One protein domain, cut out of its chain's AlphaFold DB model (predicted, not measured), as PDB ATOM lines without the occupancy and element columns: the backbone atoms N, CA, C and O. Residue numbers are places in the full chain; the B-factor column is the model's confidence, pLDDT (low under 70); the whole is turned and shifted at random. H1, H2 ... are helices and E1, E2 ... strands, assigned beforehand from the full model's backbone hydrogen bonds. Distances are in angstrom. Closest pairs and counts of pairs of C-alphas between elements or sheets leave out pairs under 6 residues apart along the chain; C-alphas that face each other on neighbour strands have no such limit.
ATOM      1  N   ARG A   5      -5.981  58.257  12.654       45.06
ATOM      2  CA  ARG A   5      -6.189  56.941  13.262       45.06
ATOM      3  C   ARG A   5      -7.428  56.198  12.750       45.06
ATOM      4  O   ARG A   5      -7.348  54.984  12.670       45.06
ATOM      5  N   LEU A   6      -8.486  56.886  12.305       45.09
ATOM      6  CA  LEU A   6      -9.631  56.258  11.618       45.09
ATOM      7  C   LEU A   6      -9.179  55.576  10.322       45.09
ATOM      8  O   LEU A   6      -9.492  54.417  10.083       45.09
ATOM      9  N   LEU A   7      -8.345  56.259   9.532       45.81
ATOM     10  CA  LEU A   7      -7.724  55.702   8.323       45.81
ATOM     11  C   LEU A   7      -6.774  54.532   8.620       45.81
ATOM     12  O   LEU A   7      -6.644  53.639   7.790       45.81
ATOM     13  N   ALA A   8      -6.123  54.533   9.787       42.94
ATOM     14  CA  ALA A   8      -5.250  53.445  10.224       42.94
ATOM     15  C   ALA A   8      -6.032  52.251  10.807       42.94
ATOM     16  O   ALA A   8      -5.577  51.123  10.658       42.94
ATOM     17  N   MET A   9      -7.204  52.470  11.410       46.16
ATOM     18  CA  MET A   9      -8.081  51.414  11.932       46.16
ATOM     19  C   MET A   9      -9.005  50.811  10.884       46.16
ATOM     20  O   MET A   9      -9.308  49.633  10.969       46.16
ATOM     21  N   LEU A  10      -9.389  51.543   9.839       48.31
ATOM     22  CA  LEU A  10     -10.007  50.911   8.671       48.31
ATOM     23  C   LEU A  10      -9.049  49.931   7.983       48.31
ATOM     24  O   LEU A  10      -9.512  49.046   7.291       48.31
ATOM     25  N   SER A  11      -7.737  49.985   8.246       46.09
ATOM     26  CA  SER A  11      -6.792  48.913   7.877       46.09
ATOM     27  C   SER A  11      -7.046  47.581   8.605       46.09
ATOM     28  O   SER A  11      -6.463  46.571   8.222       46.09
ATOM     29  N   LEU A  12      -7.939  47.539   9.605       45.44
ATOM     30  CA  LEU A  12      -8.435  46.334  10.283       45.44
ATOM     31  C   LEU A  12      -9.432  45.556   9.394       45.44
ATOM     32  O   LEU A  12     -10.427  45.011   9.869       45.44
ATOM     33  N   PHE A  13      -9.196  45.512   8.080       52.34
ATOM     34  CA  PHE A  13      -9.913  44.626   7.173       52.34
ATOM     35  C   PHE A  13      -9.386  43.214   7.410       52.34
ATOM     36  O   PHE A  13      -8.362  42.819   6.847       52.34
ATOM     37  N   VAL A  14     -10.068  42.434   8.256       48.97
ATOM     38  CA  VAL A  14      -9.810  40.993   8.341       48.97
ATOM     39  C   VAL A  14     -10.353  40.364   7.063       48.97
ATOM     40  O   VAL A  14     -11.466  39.853   6.982       48.97
ATOM     41  N   LEU A  15      -9.540  40.456   6.023       58.44
ATOM     42  CA  LEU A  15      -9.739  39.818   4.748       58.44
ATOM     43  C   LEU A  15      -9.679  38.299   4.998       58.44
ATOM     44  O   LEU A  15      -8.634  37.718   5.319       58.44
ATOM     45  N   LEU A  16     -10.856  37.655   4.988       53.41
ATOM     46  CA  LEU A  16     -11.018  36.242   5.320       53.41
ATOM     47  C   LEU A  16     -11.171  35.320   4.082       53.41
ATOM     48  O   LEU A  16     -12.044  34.463   4.059       53.41
ATOM     49  N   VAL A  17     -10.308  35.409   3.057       48.81
ATOM     50  CA  VAL A  17     -10.339  34.490   1.885       48.81
ATOM     51  C   VAL A  17     -10.042  32.997   2.197       48.81
ATOM     52  O   VAL A  17     -10.447  32.111   1.449       48.81
ATOM     53  N   PRO A  33     -21.430  31.447  -4.599       92.44
ATOM     54  CA  PRO A  33     -22.512  32.384  -4.321       92.44
ATOM     55  C   PRO A  33     -23.519  31.797  -3.326       92.44
ATOM     56  O   PRO A  33     -23.767  30.590  -3.309       92.44
ATOM     57  N   ALA A  34     -24.081  32.659  -2.484       92.25
ATOM     58  CA  ALA A  34     -25.119  32.306  -1.522       92.25
ATOM     59  C   ALA A  34     -25.970  33.532  -1.179       92.25
ATOM     60  O   ALA A  34     -25.544  34.671  -1.386       92.25
ATOM     61  N   ASP A  35     -27.147  33.293  -0.611       94.69
ATOM     62  CA  ASP A  35     -27.982  34.353  -0.053       94.69
ATOM     63  C   ASP A  35     -27.289  34.976   1.163       94.69
ATOM     64  O   ASP A  35     -26.793  34.274   2.050       94.69
ATOM     65  N   TYR A  36     -27.250  36.305   1.213       94.00
ATOM     66  CA  TYR A  36     -26.533  37.050   2.239       94.00
ATOM     67  C   TYR A  36     -27.220  38.380   2.535       94.00
ATOM     68  O   TYR A  36     -27.369  39.219   1.655       94.00
ATOM     69  N   LYS A  37     -27.655  38.574   3.787       92.00
ATOM     70  CA  LYS A  37     -28.251  39.830   4.292       92.00
ATOM     71  C   LYS A  37     -29.359  40.423   3.395       92.00
ATOM     72  O   LYS A  37     -29.501  41.634   3.289       92.00
ATOM     73  N   GLY A  38     -30.175  39.559   2.783       92.25
ATOM     74  CA  GLY A  38     -31.277  39.957   1.896       92.25
ATOM     75  C   GLY A  38     -30.891  40.130   0.421       92.25
ATOM     76  O   GLY A  38     -31.772  40.369  -0.402       92.25
ATOM     77  N   GLU A  39     -29.615  39.963   0.072       93.38
ATOM     78  CA  GLU A  39     -29.111  39.929  -1.301       93.38
ATOM     79  C   GLU A  39     -28.925  38.474  -1.758       93.38
ATOM     80  O   GLU A  39     -28.417  37.632  -1.014       93.38
ATOM     81  N   LEU A  40     -29.362  38.163  -2.981       94.50
ATOM     82  CA  LEU A  40     -29.233  36.826  -3.566       94.50
ATOM     83  C   LEU A  40     -27.905  36.706  -4.314       94.50
ATOM     84  O   LEU A  40     -27.476  37.656  -4.965       94.50
ATOM     85  N   GLN A  41     -27.320  35.507  -4.302       93.25
ATOM     86  CA  GLN A  41     -26.150  35.162  -5.120       93.25
ATOM     87  C   GLN A  41     -24.912  36.044  -4.870       93.25
ATOM     88  O   GLN A  41     -24.134  36.300  -5.784       93.25
ATOM     89  N   VAL A  42     -24.699  36.480  -3.628       93.44
ATOM     90  CA  VAL A  42     -23.513  37.256  -3.245       93.44
ATOM     91  C   VAL A  42     -22.312  36.321  -3.199       93.44
ATOM     92  O   VAL A  42     -22.391  35.281  -2.547       93.44
ATOM     93  N   GLY A  43     -21.207  36.660  -3.864       92.50
ATOM     94  CA  GLY A  43     -19.991  35.842  -3.890       92.50
ATOM     95  C   GLY A  43     -19.289  35.756  -2.531       92.50
ATOM     96  O   GLY A  43     -19.408  36.640  -1.683       92.50
ATOM     97  N   GLN A  44     -18.547  34.675  -2.283       91.00
ATOM     98  CA  GLN A  44     -17.939  34.423  -0.969       91.00
ATOM     99  C   GLN A  44     -16.934  35.497  -0.545       91.00
ATOM    100  O   GLN A  44     -16.846  35.806   0.642       91.00
ATOM    101  N   ALA A  45     -16.198  36.076  -1.497       89.94
ATOM    102  CA  ALA A  45     -15.258  37.155  -1.213       89.94
ATOM    103  C   ALA A  45     -15.969  38.396  -0.649       89.94
ATOM    104  O   ALA A  45     -15.513  38.952   0.349       89.94
ATOM    105  N   GLU A  46     -17.112  38.772  -1.232       92.44
ATOM    106  CA  GLU A  46     -17.928  39.892  -0.756       92.44
ATOM    107  C   GLU A  46     -18.470  39.626   0.646       92.44
ATOM    108  O   GLU A  46     -18.320  40.464   1.533       92.44
ATOM    109  N   ARG A  47     -19.059  38.444   0.868       92.50
ATOM    110  CA  ARG A  47     -19.621  38.090   2.180       92.50
ATOM    111  C   ARG A  47     -18.564  38.166   3.278       92.50
ATOM    112  O   ARG A  47     -18.780  38.814   4.295       92.50
ATOM    113  N   ASN A  48     -17.398  37.559   3.041       86.69
ATOM    114  CA  ASN A  48     -16.310  37.541   4.016       86.69
ATOM    115  C   ASN A  48     -15.753  38.947   4.275       86.69
ATOM    116  O   ASN A  48     -15.446  39.279   5.418       86.69
ATOM    117  N   TYR A  49     -15.626  39.772   3.230       88.00
ATOM    118  CA  TYR A  49     -15.199  41.159   3.378       88.00
ATOM    119  C   TYR A  49     -16.200  41.965   4.209       88.00
ATOM    120  O   TYR A  49     -15.799  42.645   5.149       88.00
ATOM    121  N   ARG A  50     -17.495  41.880   3.886       89.44
ATOM    122  CA  ARG A  50     -18.551  42.646   4.560       89.44
ATOM    123  C   ARG A  50     -18.710  42.228   6.015       89.44
ATOM    124  O   ARG A  50     -18.778  43.100   6.870       89.44
ATOM    125  N   ASP A  51     -18.671  40.931   6.316       88.94
ATOM    126  CA  ASP A  51     -18.696  40.450   7.702       88.94
ATOM    127  C   ASP A  51     -17.492  40.958   8.508       88.94
ATOM    128  O   ASP A  51     -17.667  41.442   9.624       88.94
ATOM    129  N   GLY A  52     -16.283  40.898   7.939       81.94
ATOM    130  CA  GLY A  52     -15.081  41.414   8.598       81.94
ATOM    131  C   GLY A  52     -15.117  42.932   8.785       81.94
ATOM    132  O   GLY A  52     -14.785  43.433   9.853       81.94
ATOM    133  N   CYS A  53     -15.557  43.665   7.763       84.75
ATOM    134  CA  CYS A  53     -15.666  45.120   7.794       84.75
ATOM    135  C   CYS A  53     -16.703  45.601   8.818       84.75
ATOM    136  O   CYS A  53     -16.414  46.496   9.608       84.75
ATOM    137  N   GLU A  54     -17.887  44.985   8.847       86.94
ATOM    138  CA  GLU A  54     -18.940  45.340   9.800       86.94
ATOM    139  C   GLU A  54     -18.529  45.013  11.238       86.94
ATOM    140  O   GLU A  54     -18.751  45.829  12.126       86.94
ATOM    141  N   GLN A  55     -17.856  43.877  11.465       83.88
ATOM    142  CA  GLN A  55     -17.317  43.527  12.782       83.88
ATOM    143  C   GLN A  55     -16.274  44.539  13.275       83.88
ATOM    144  O   GLN A  55     -16.238  44.855  14.462       83.88
ATOM    145  N   SER A  56     -15.443  45.077  12.381       74.56
ATOM    146  CA  SER A  56     -14.493  46.140  12.728       74.56
ATOM    147  C   SER A  56     -15.185  47.473  13.035       74.56
ATOM    148  O   SER A  56     -14.611  48.309  13.726       74.56
ATOM    149  N   GLY A  57     -16.421  47.670  12.565       71.88
ATOM    150  CA  GLY A  57     -17.249  48.841  12.859       71.88
ATOM    151  C   GLY A  57     -17.635  49.006  14.331       71.88
ATOM    152  O   GLY A  57     -17.974  50.114  14.745       71.88
ATOM    153  N   ASP A  58     -17.550  47.937  15.127       74.25
ATOM    154  CA  ASP A  58     -17.880  47.960  16.556       74.25
ATOM    155  C   ASP A  58     -16.783  48.608  17.427       74.25
ATOM    156  O   ASP A  58     -16.990  48.806  18.624       74.25
ATOM    157  N   ASP A  59     -15.634  48.987  16.853       75.94
ATOM    158  CA  ASP A  59     -14.538  49.636  17.583       75.94
ATOM    159  C   ASP A  59     -14.948  51.020  18.122       75.94
ATOM    160  O   ASP A  59     -15.435  51.879  17.384       75.94
ATOM    161  N   ASP A  60     -14.757  51.262  19.423       76.31
ATOM    162  CA  ASP A  60     -15.084  52.515  20.122       76.31
ATOM    163  C   ASP A  60     -14.411  53.762  19.525       76.31
ATOM    164  O   ASP A  60     -14.946  54.863  19.670       76.31
ATOM    165  N   ASP A  61     -13.306  53.601  18.794       77.50
ATOM    166  CA  ASP A  61     -12.582  54.696  18.147       77.50
ATOM    167  C   ASP A  61     -13.179  55.118  16.783       77.50
ATOM    168  O   ASP A  61     -12.724  56.101  16.181       77.50
ATOM    169  N   ILE A  62     -14.212  54.426  16.287       75.69
ATOM    170  CA  ILE A  62     -14.931  54.800  15.060       75.69
ATOM    171  C   ILE A  62     -16.013  55.851  15.359       75.69
ATOM    172  O   ILE A  62     -16.779  55.737  16.315       75.69
ATOM    173  N   GLU A  63     -16.111  56.885  14.515       82.44
ATOM    174  CA  GLU A  63     -17.148  57.917  14.643       82.44
ATOM    175  C   GLU A  63     -18.551  57.286  14.575       82.44
ATOM    176  O   GLU A  63     -18.841  56.512  13.664       82.44
ATOM    177  N   GLN A  64     -19.449  57.652  15.500       84.75
ATOM    178  CA  GLN A  64     -20.793  57.056  15.599       84.75
ATOM    179  C   GLN A  64     -21.567  57.105  14.274       84.75
ATOM    180  O   GLN A  64     -22.237  56.150  13.911       84.75
ATOM    181  N   GLN A  65     -21.410  58.183  13.508       81.88
ATOM    182  CA  GLN A  65     -22.050  58.345  12.204       81.88
ATOM    183  C   GLN A  65     -21.573  57.307  11.173       81.88
ATOM    184  O   GLN A  65     -22.346  56.889  10.316       81.88
ATOM    185  N   VAL A  66     -20.318  56.855  11.264       82.94
ATOM    186  CA  VAL A  66     -19.795  55.750  10.447       82.94
ATOM    187  C   VAL A  66     -20.343  54.418  10.951       82.94
ATOM    188  O   VAL A  66     -20.747  53.600  10.130       82.94
ATOM    189  N   LYS A  67     -20.430  54.219  12.274       84.75
ATOM    190  CA  LYS A  67     -21.025  53.010  12.876       84.75
ATOM    191  C   LYS A  67     -22.475  52.813  12.449       84.75
ATOM    192  O   LYS A  67     -22.846  51.734  11.998       84.75
ATOM    193  N   ASP A  68     -23.267  53.878  12.516       89.44
ATOM    194  CA  ASP A  68     -24.687  53.867  12.154       89.44
ATOM    195  C   ASP A  68     -24.909  53.495  10.675       89.44
ATOM    196  O   ASP A  68     -25.967  52.981  10.319       89.44
ATOM    197  N   ASN A  69     -23.899  53.711   9.823       89.12
ATOM    198  CA  ASN A  69     -23.943  53.448   8.383       89.12
ATOM    199  C   ASN A  69     -22.954  52.356   7.940       89.12
ATOM    200  O   ASN A  69     -22.668  52.229   6.747       89.12
ATOM    201  N   ILE A  70     -22.434  51.546   8.872       87.25
ATOM    202  CA  ILE A  70     -21.311  50.639   8.599       87.25
ATOM    203  C   ILE A  70     -21.622  49.632   7.487       87.25
ATOM    204  O   ILE A  70     -20.779  49.376   6.634       87.25
ATOM    205  N   VAL A  71     -22.859  49.130   7.421       90.62
ATOM    206  CA  VAL A  71     -23.302  48.193   6.375       90.62
ATOM    207  C   VAL A  71     -23.167  48.815   4.979       90.62
ATOM    208  O   VAL A  71     -22.663  48.166   4.059       90.62
ATOM    209  N   GLY A  72     -23.584  50.076   4.823       90.94
ATOM    210  CA  GLY A  72     -23.475  50.820   3.566       90.94
ATOM    211  C   GLY A  72     -22.022  51.110   3.208       90.94
ATOM    212  O   GLY A  72     -21.588  50.814   2.095       90.94
ATOM    213  N   VAL A  73     -21.234  51.579   4.184       88.81
ATOM    214  CA  VAL A  73     -19.794  51.840   4.020       88.81
ATOM    215  C   VAL A  73     -19.059  50.586   3.542       88.81
ATOM    216  O   VAL A  73     -18.306  50.653   2.570       88.81
ATOM    217  N   CYS A  74     -19.297  49.440   4.183       90.12
ATOM    218  CA  CYS A  74     -18.654  48.176   3.840       90.12
ATOM    219  C   CYS A  74     -19.059  47.679   2.452       90.12
ATOM    220  O   CYS A  74     -18.207  47.220   1.693       90.12
ATOM    221  N   LYS A  75     -20.340  47.795   2.085       92.31
ATOM    222  CA  LYS A  75     -20.778  47.426   0.736       92.31
ATOM    223  C   LYS A  75     -20.141  48.331  -0.324       92.31
ATOM    224  O   LYS A  75     -19.528  47.819  -1.255       92.31
ATOM    225  N   CYS A  76     -20.216  49.650  -0.143       93.94
ATOM    226  CA  CYS A  76     -19.617  50.620  -1.059       93.94
ATOM    227  C   CYS A  76     -18.115  50.370  -1.245       93.94
ATOM    228  O   CYS A  76     -17.616  50.357  -2.372       93.94
ATOM    229  N   ALA A  77     -17.388  50.138  -0.147       91.12
ATOM    230  CA  ALA A  77     -15.949  49.921  -0.208       91.12
ATOM    231  C   ALA A  77     -15.605  48.643  -0.982       91.12
ATOM    232  O   ALA A  77     -14.679  48.657  -1.792       91.12
ATOM    233  N   PHE A  78     -16.369  47.562  -0.787       92.31
ATOM    234  CA  PHE A  78     -16.190  46.339  -1.565       92.31
ATOM    235  C   PHE A  78     -16.471  46.549  -3.054       92.31
ATOM    236  O   PHE A  78     -15.679  46.102  -3.881       92.31
ATOM    237  N   ASP A  79     -17.563  47.237  -3.398       93.50
ATOM    238  CA  ASP A  79     -17.910  47.515  -4.792       93.50
ATOM    239  C   ASP A  79     -16.801  48.314  -5.488       93.50
ATOM    240  O   ASP A  79     -16.331  47.904  -6.548       93.50
ATOM    241  N   GLY A  80     -16.282  49.363  -4.842       91.25
ATOM    242  CA  GLY A  80     -15.147  50.119  -5.374       91.25
ATOM    243  C   GLY A  80     -13.876  49.273  -5.512       91.25
ATOM    244  O   GLY A  80     -13.206  49.322  -6.537       91.25
ATOM    245  N   ILE A  81     -13.556  48.433  -4.519       91.25
ATOM    246  CA  ILE A  81     -12.411  47.508  -4.595       91.25
ATOM    247  C   ILE A  81     -12.564  46.547  -5.777       91.25
ATOM    248  O   ILE A  81     -11.604  46.333  -6.513       91.25
ATOM    249  N   ARG A  82     -13.757  45.977  -5.971       92.44
ATOM    250  CA  ARG A  82     -14.055  45.027  -7.048       92.44
ATOM    251  C   ARG A  82     -13.958  45.666  -8.431       92.44
ATOM    252  O   ARG A  82     -13.502  45.011  -9.364       92.44
ATOM    253  N   GLU A  83     -14.400  46.911  -8.573       94.62
ATOM    254  CA  GLU A  83     -14.325  47.658  -9.834       94.62
ATOM    255  C   GLU A  83     -12.891  48.057 -10.195       94.62
ATOM    256  O   GLU A  83     -12.547  48.151 -11.374       94.62
ATOM    257  N   THR A  84     -12.053  48.273  -9.183       92.12
ATOM    258  CA  THR A  84     -10.688  48.764  -9.358       92.12
ATOM    259  C   THR A  84      -9.646  47.654  -9.456       92.12
ATOM    260  O   THR A  84      -8.721  47.749 -10.260       92.12
ATOM    261  N   LEU A  85      -9.770  46.606  -8.642       89.50
ATOM    262  CA  LEU A  85      -8.754  45.568  -8.505       89.50
ATOM    263  C   LEU A  85      -9.180  44.264  -9.160       89.50
ATOM    264  O   LEU A  85     -10.295  43.769  -8.972       89.50
ATOM    265  N   THR A  86      -8.226  43.617  -9.824       93.06
ATOM    266  CA  THR A  86      -8.390  42.213 -10.188       93.06
ATOM    267  C   THR A  86      -8.519  41.353  -8.931       93.06
ATOM    268  O   THR A  86      -8.001  41.668  -7.858       93.06
ATOM    269  N   PHE A  87      -9.174  40.203  -9.071       89.88
ATOM    270  CA  PHE A  87      -9.348  39.288  -7.949       89.88
ATOM    271  C   PHE A  87      -8.011  38.778  -7.366       89.88
ATOM    272  O   PHE A  87      -7.895  38.558  -6.160       89.88
ATOM    273  N   GLU A  88      -6.968  38.635  -8.192       90.00
ATOM    274  CA  GLU A  88      -5.629  38.262  -7.713       90.00
ATOM    275  C   GLU A  88      -4.947  39.390  -6.921       90.00
ATOM    276  O   GLU A  88      -4.267  39.116  -5.929       90.00
ATOM    277  N   GLU A  89      -5.155  40.656  -7.292       89.81
ATOM    278  CA  GLU A  89      -4.673  41.804  -6.510       89.81
ATOM    279  C   GLU A  89      -5.392  41.898  -5.166       89.81
ATOM    280  O   GLU A  89      -4.742  42.049  -4.130       89.81
ATOM    281  N   PHE A  90      -6.713  41.707  -5.160       87.31
ATOM    282  CA  PHE A  90      -7.498  41.612  -3.932       87.31
ATOM    283  C   PHE A  90      -6.986  40.497  -3.009       87.31
ATOM    284  O   PHE A  90      -6.721  40.737  -1.831       87.31
ATOM    285  N   LYS A  91      -6.746  39.291  -3.544       85.12
ATOM    286  CA  LYS A  91      -6.159  38.173  -2.785       85.12
ATOM    287  C   LYS A  91      -4.780  38.487  -2.219       85.12
ATOM    288  O   LYS A  91      -4.433  38.011  -1.138       85.12
ATOM    289  N   LYS A  92      -3.962  39.237  -2.957       84.19
ATOM    290  CA  LYS A  92      -2.641  39.645  -2.481       84.19
ATOM    291  C   LYS A  92      -2.769  40.577  -1.277       84.19
ATOM    292  O   LYS A  92      -2.118  40.330  -0.267       84.19
ATOM    293  N   ILE A  93      -3.654  41.570  -1.356       80.88
ATOM    294  CA  ILE A  93      -3.931  42.491  -0.246       80.88
ATOM    295  C   ILE A  93      -4.502  41.733   0.963       80.88
ATOM    296  O   ILE A  93      -4.043  41.956   2.082       80.88
ATOM    297  N   ASP A  94      -5.418  40.778   0.744       76.94
ATOM    298  CA  ASP A  94      -5.935  39.869   1.787       76.94
ATOM    299  C   ASP A  94      -4.809  39.159   2.525       76.94
ATOM    300  O   ASP A  94      -4.702  39.219   3.752       76.94
ATOM    301  N   LYS A  95      -3.920  38.534   1.759       79.75
ATOM    302  CA  LYS A  95      -2.795  37.788   2.301       79.75
ATOM    303  C   LYS A  95      -1.819  38.680   3.071       79.75
ATOM    304  O   LYS A  95      -1.313  38.259   4.119       79.75
ATOM    305  N   ASP A  96      -1.544  39.873   2.558       77.38
ATOM    306  CA  ASP A  96      -0.602  40.812   3.162       77.38
ATOM    307  C   ASP A  96      -1.151  41.340   4.498       77.38
ATOM    308  O   ASP A  96      -0.442  41.277   5.504       77.38
ATOM    309  N   LEU A  97      -2.433  41.724   4.553       71.62
ATOM    310  CA  LEU A  97      -3.091  42.189   5.782       71.62
ATOM    311  C   LEU A  97      -3.223  41.097   6.851       71.62
ATOM    312  O   LEU A  97      -3.024  41.365   8.037       71.62
ATOM    313  N   ARG A  98      -3.476  39.842   6.457       71.31
ATOM    314  CA  ARG A  98      -3.445  38.697   7.388       71.31
ATOM    315  C   ARG A  98      -2.077  38.487   8.023       71.31
ATOM    316  O   ARG A  98      -1.986  38.041   9.163       71.31
ATOM    317  N   SER A  99      -1.019  38.723   7.252       73.06
ATOM    318  CA  SER A  99       0.359  38.478   7.684       73.06
ATOM    319  C   SER A  99       0.909  39.645   8.502       73.06
ATOM    320  O   SER A  99       1.717  39.446   9.407       73.06
ATOM    321  N   ASN A 100       0.476  40.862   8.184       69.25
ATOM    322  CA  ASN A 100       0.844  42.082   8.872       69.25
ATOM    323  C   ASN A 100      -0.343  43.046   8.844       69.25
ATOM    324  O   ASN A 100      -0.641  43.632   7.810       69.25
ATOM    325  N   ILE A 101      -0.964  43.279   9.999       62.97
ATOM    326  CA  ILE A 101      -2.103  44.200  10.107       62.97
ATOM    327  C   ILE A 101      -1.739  45.661   9.801       62.97
ATOM    328  O   ILE A 101      -2.606  46.482   9.534       62.97
ATOM    329  N   ASN A 102      -0.441  45.977   9.804       64.94
ATOM    330  CA  ASN A 102       0.095  47.265   9.373       64.94
ATOM    331  C   ASN A 102       0.612  47.223   7.925       64.94
ATOM    332  O   ASN A 102       1.434  48.061   7.552       64.94
ATOM    333  N   ALA A 103       0.233  46.216   7.129       67.44
ATOM    334  CA  ALA A 103       0.559  46.194   5.712       67.44
ATOM    335  C   ALA A 103      -0.042  47.433   5.041       67.44
ATOM    336  O   ALA A 103      -1.176  47.831   5.309       67.44
ATOM    337  N   ASP A 104       0.762  48.067   4.196       67.19
ATOM    338  CA  ASP A 104       0.392  49.311   3.544       67.19
ATOM    339  C   ASP A 104      -0.679  49.016   2.487       67.19
ATOM    340  O   ASP A 104      -0.414  48.350   1.483       67.19
ATOM    341  N   LEU A 105      -1.907  49.475   2.726       70.31
ATOM    342  CA  LEU A 105      -2.927  49.517   1.684       70.31
ATOM    343  C   LEU A 105      -2.465  50.469   0.581       70.31
ATOM    344  O   LEU A 105      -1.897  51.524   0.874       70.31
ATOM    345  N   SER A 106      -2.755  50.134  -0.678       77.31
ATOM    346  CA  SER A 106      -2.513  51.077  -1.767       77.31
ATOM    347  C   SER A 106      -3.306  52.365  -1.530       77.31
ATOM    348  O   SER A 106      -4.407  52.354  -0.967       77.31
ATOM    349  N   ASP A 107      -2.755  53.490  -1.985       81.56
ATOM    350  CA  ASP A 107      -3.435  54.787  -1.895       81.56
ATOM    351  C   ASP A 107      -4.807  54.766  -2.575       81.56
ATOM    352  O   ASP A 107      -5.709  55.497  -2.175       81.56
ATOM    353  N   GLU A 108      -4.975  53.900  -3.567       81.69
ATOM    354  CA  GLU A 108      -6.223  53.686  -4.286       81.69
ATOM    355  C   GLU A 108      -7.293  53.033  -3.401       81.69
ATOM    356  O   GLU A 108      -8.386  53.578  -3.257       81.69
ATOM    357  N   VAL A 109      -6.963  51.945  -2.693       81.38
ATOM    358  CA  VAL A 109      -7.891  51.302  -1.743       81.38
ATOM    359  C   VAL A 109      -8.259  52.256  -0.608       81.38
ATOM    360  O   VAL A 109      -9.421  52.344  -0.212       81.38
ATOM    361  N   ARG A 110      -7.296  53.042  -0.116       82.69
ATOM    362  CA  ARG A 110      -7.559  54.076   0.898       82.69
ATOM    363  C   ARG A 110      -8.528  55.142   0.401       82.69
ATOM    364  O   ARG A 110      -9.387  55.588   1.161       82.69
ATOM    365  N   GLN A 111      -8.379  55.572  -0.851       86.38
ATOM    366  CA  GLN A 111      -9.264  56.559  -1.465       86.38
ATOM    367  C   GLN A 111     -10.678  56.012  -1.649       86.38
ATOM    368  O   GLN A 111     -11.621  56.725  -1.315       86.38
ATOM    369  N   ILE A 112     -10.822  54.754  -2.080       86.88
ATOM    370  CA  ILE A 112     -12.119  54.072  -2.202       86.88
ATOM    371  C   ILE A 112     -12.846  54.068  -0.856       86.88
ATOM    372  O   ILE A 112     -13.950  54.597  -0.736       86.88
ATOM    373  N   VAL A 113     -12.194  53.552   0.188       84.50
ATOM    374  CA  VAL A 113     -12.784  53.458   1.531       84.50
ATOM    375  C   VAL A 113     -13.167  54.840   2.062       84.50
ATOM    376  O   VAL A 113     -14.262  55.032   2.590       84.50
ATOM    377  N   ARG A 114     -12.293  55.837   1.879       85.44
ATOM    378  CA  ARG A 114     -12.570  57.214   2.294       85.44
ATOM    379  C   ARG A 114     -13.767  57.808   1.554       85.44
ATOM    380  O   ARG A 114     -14.588  58.461   2.190       85.44
ATOM    381  N   ALA A 115     -13.862  57.606   0.242       87.50
ATOM    382  CA  ALA A 115     -14.987  58.089  -0.553       87.50
ATOM    383  C   ALA A 115     -16.306  57.463  -0.080       87.50
ATOM    384  O   ALA A 115     -17.289  58.178   0.101       87.50
ATOM    385  N   CYS A 116     -16.298  56.164   0.219       88.31
ATOM    386  CA  CYS A 116     -17.460  55.454   0.742       88.31
ATOM    387  C   CYS A 116     -17.897  55.945   2.119       88.31
ATOM    388  O   CYS A 116     -19.083  56.142   2.342       88.31
ATOM    389  N   ILE A 117     -16.961  56.232   3.025       86.06
ATOM    390  CA  ILE A 117     -17.296  56.841   4.320       86.06
ATOM    391  C   ILE A 117     -17.959  58.202   4.127       86.06
ATOM    392  O   ILE A 117     -18.976  58.480   4.750       86.06
ATOM    393  N   LEU A 118     -17.406  59.051   3.260       85.12
ATOM    394  CA  LEU A 118     -17.966  60.382   3.021       85.12
ATOM    395  C   LEU A 118     -19.370  60.307   2.404       85.12
ATOM    396  O   LEU A 118     -20.251  61.053   2.831       85.12
ATOM    397  N   SER A 119     -19.572  59.395   1.449       86.81
ATOM    398  CA  SER A 119     -20.855  59.167   0.774       86.81
ATOM    399  C   SER A 119     -21.907  58.586   1.719       86.81
ATOM    400  O   SER A 119     -22.962  59.182   1.913       86.81
ATOM    401  N   GLU A 120     -21.604  57.447   2.340       85.50
ATOM    402  CA  GLU A 120     -22.579  56.648   3.090       85.50
ATOM    403  C   GLU A 120     -22.832  57.206   4.484       85.50
ATOM    404  O   GLU A 120     -23.963  57.200   4.963       85.50
ATOM    405  N   ALA A 121     -21.799  57.737   5.142       76.69
ATOM    406  CA  ALA A 121     -21.981  58.370   6.437       76.69
ATOM    407  C   ALA A 121     -22.501  59.807   6.295       76.69
ATOM    408  O   ALA A 121     -22.841  60.402   7.305       76.69
ATOM    409  N   GLY A 122     -22.586  60.399   5.096       68.12
ATOM    410  CA  GLY A 122     -23.038  61.786   4.924       68.12
ATOM    411  C   GLY A 122     -22.081  62.811   5.548       68.12
ATOM    412  O   GLY A 122     -22.515  63.813   6.114       68.12
TER     413      GLY A 122
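This is residues 5 to 17 and 33 to 122 of the 124 residues of an uncharacterized protein of Acidimicrobiia bacterium (UniProt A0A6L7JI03). Helix H4 makes the core, with H2 packed on one side of it and H6 on the other, while H5 lies beyond the last turns of H4 and the small strand hairpin of E1 and E2 lies at the opposite edge, beside the start of H2. The short helix H1 leads into residues 10 to 17, which run through the space between H2 and H5, and the short helix H3 lies near the far end of H6. The printed part has 103 residues, with six named helices and two named strands in the order H1, E1, E2, H2, H3, H4, H5, H6; its one sheet, E1 - E2, is antiparallel, and the class is mostly helix. It is compact, with a radius of gyration of the C-alphas of 12.8 A and spans of 32 by 31 by 21 A.

Start at the hairpin of E1, residues 34 to 36, and E2, residues 39 to 42: N 36 and O 39 are 2.8 A apart, and N 42 and O 34 are 3.0 A apart, both within hydrogen-bond range. Go on to H2, residues 44 to 56, where the C-alphas of Tyr 36 and Arg 47, the closest of E1 and H2, are 7.0 A apart. H2 touches H4, residues 70 to 84, at a steep tilt of 43 degrees, opposite ways; the closest C-alphas, of Arg 50 and Cys 74, are 5.6 A apart. H4 touches H6, residues 107 to 120, at a steep tilt of 39 degrees, opposite ways; look at the C-alphas of Ala 77 and Val 113, the closest, 5.1 A apart. H5, residues 87 to 99, is close to H4 but not clearly touching, with Ile 81 and Phe 90 the closest by C-alpha at 7.7 A. H3, residues 64 to 68, and H1, residues 5 to 9, are each close to H6 but not clearly touching: the closest C-alphas are those of Val 66 and Ile 117, 6.7 A, and of Leu 7 and Arg 110, 7.6 A. In H1 to H6 every O i to N i+4 pair is within hydrogen-bond range.

Find C-alpha 34 at (-25.119, 32.306, -1.522), where E1 begins. H2 is 18.4 A long, and H5 is 18.4 A too. H4 runs 20.9 A from C-alpha 70 at (-21.311, 50.639, 8.599), and H6 runs 19.9 A to C-alpha 120 at (-22.579, 56.648, 3.090).

The farthest C-alphas, of Arg 5 and Leu 40, are 34.9 A apart. Residues 18 to 32 are not printed, and C-alphas 17 and 33 are 13.8 A apart across the cut. Of the links printed whole, none is long. The pLDDT is under 70 at residues 5 to 17, 100 to 104 and 122.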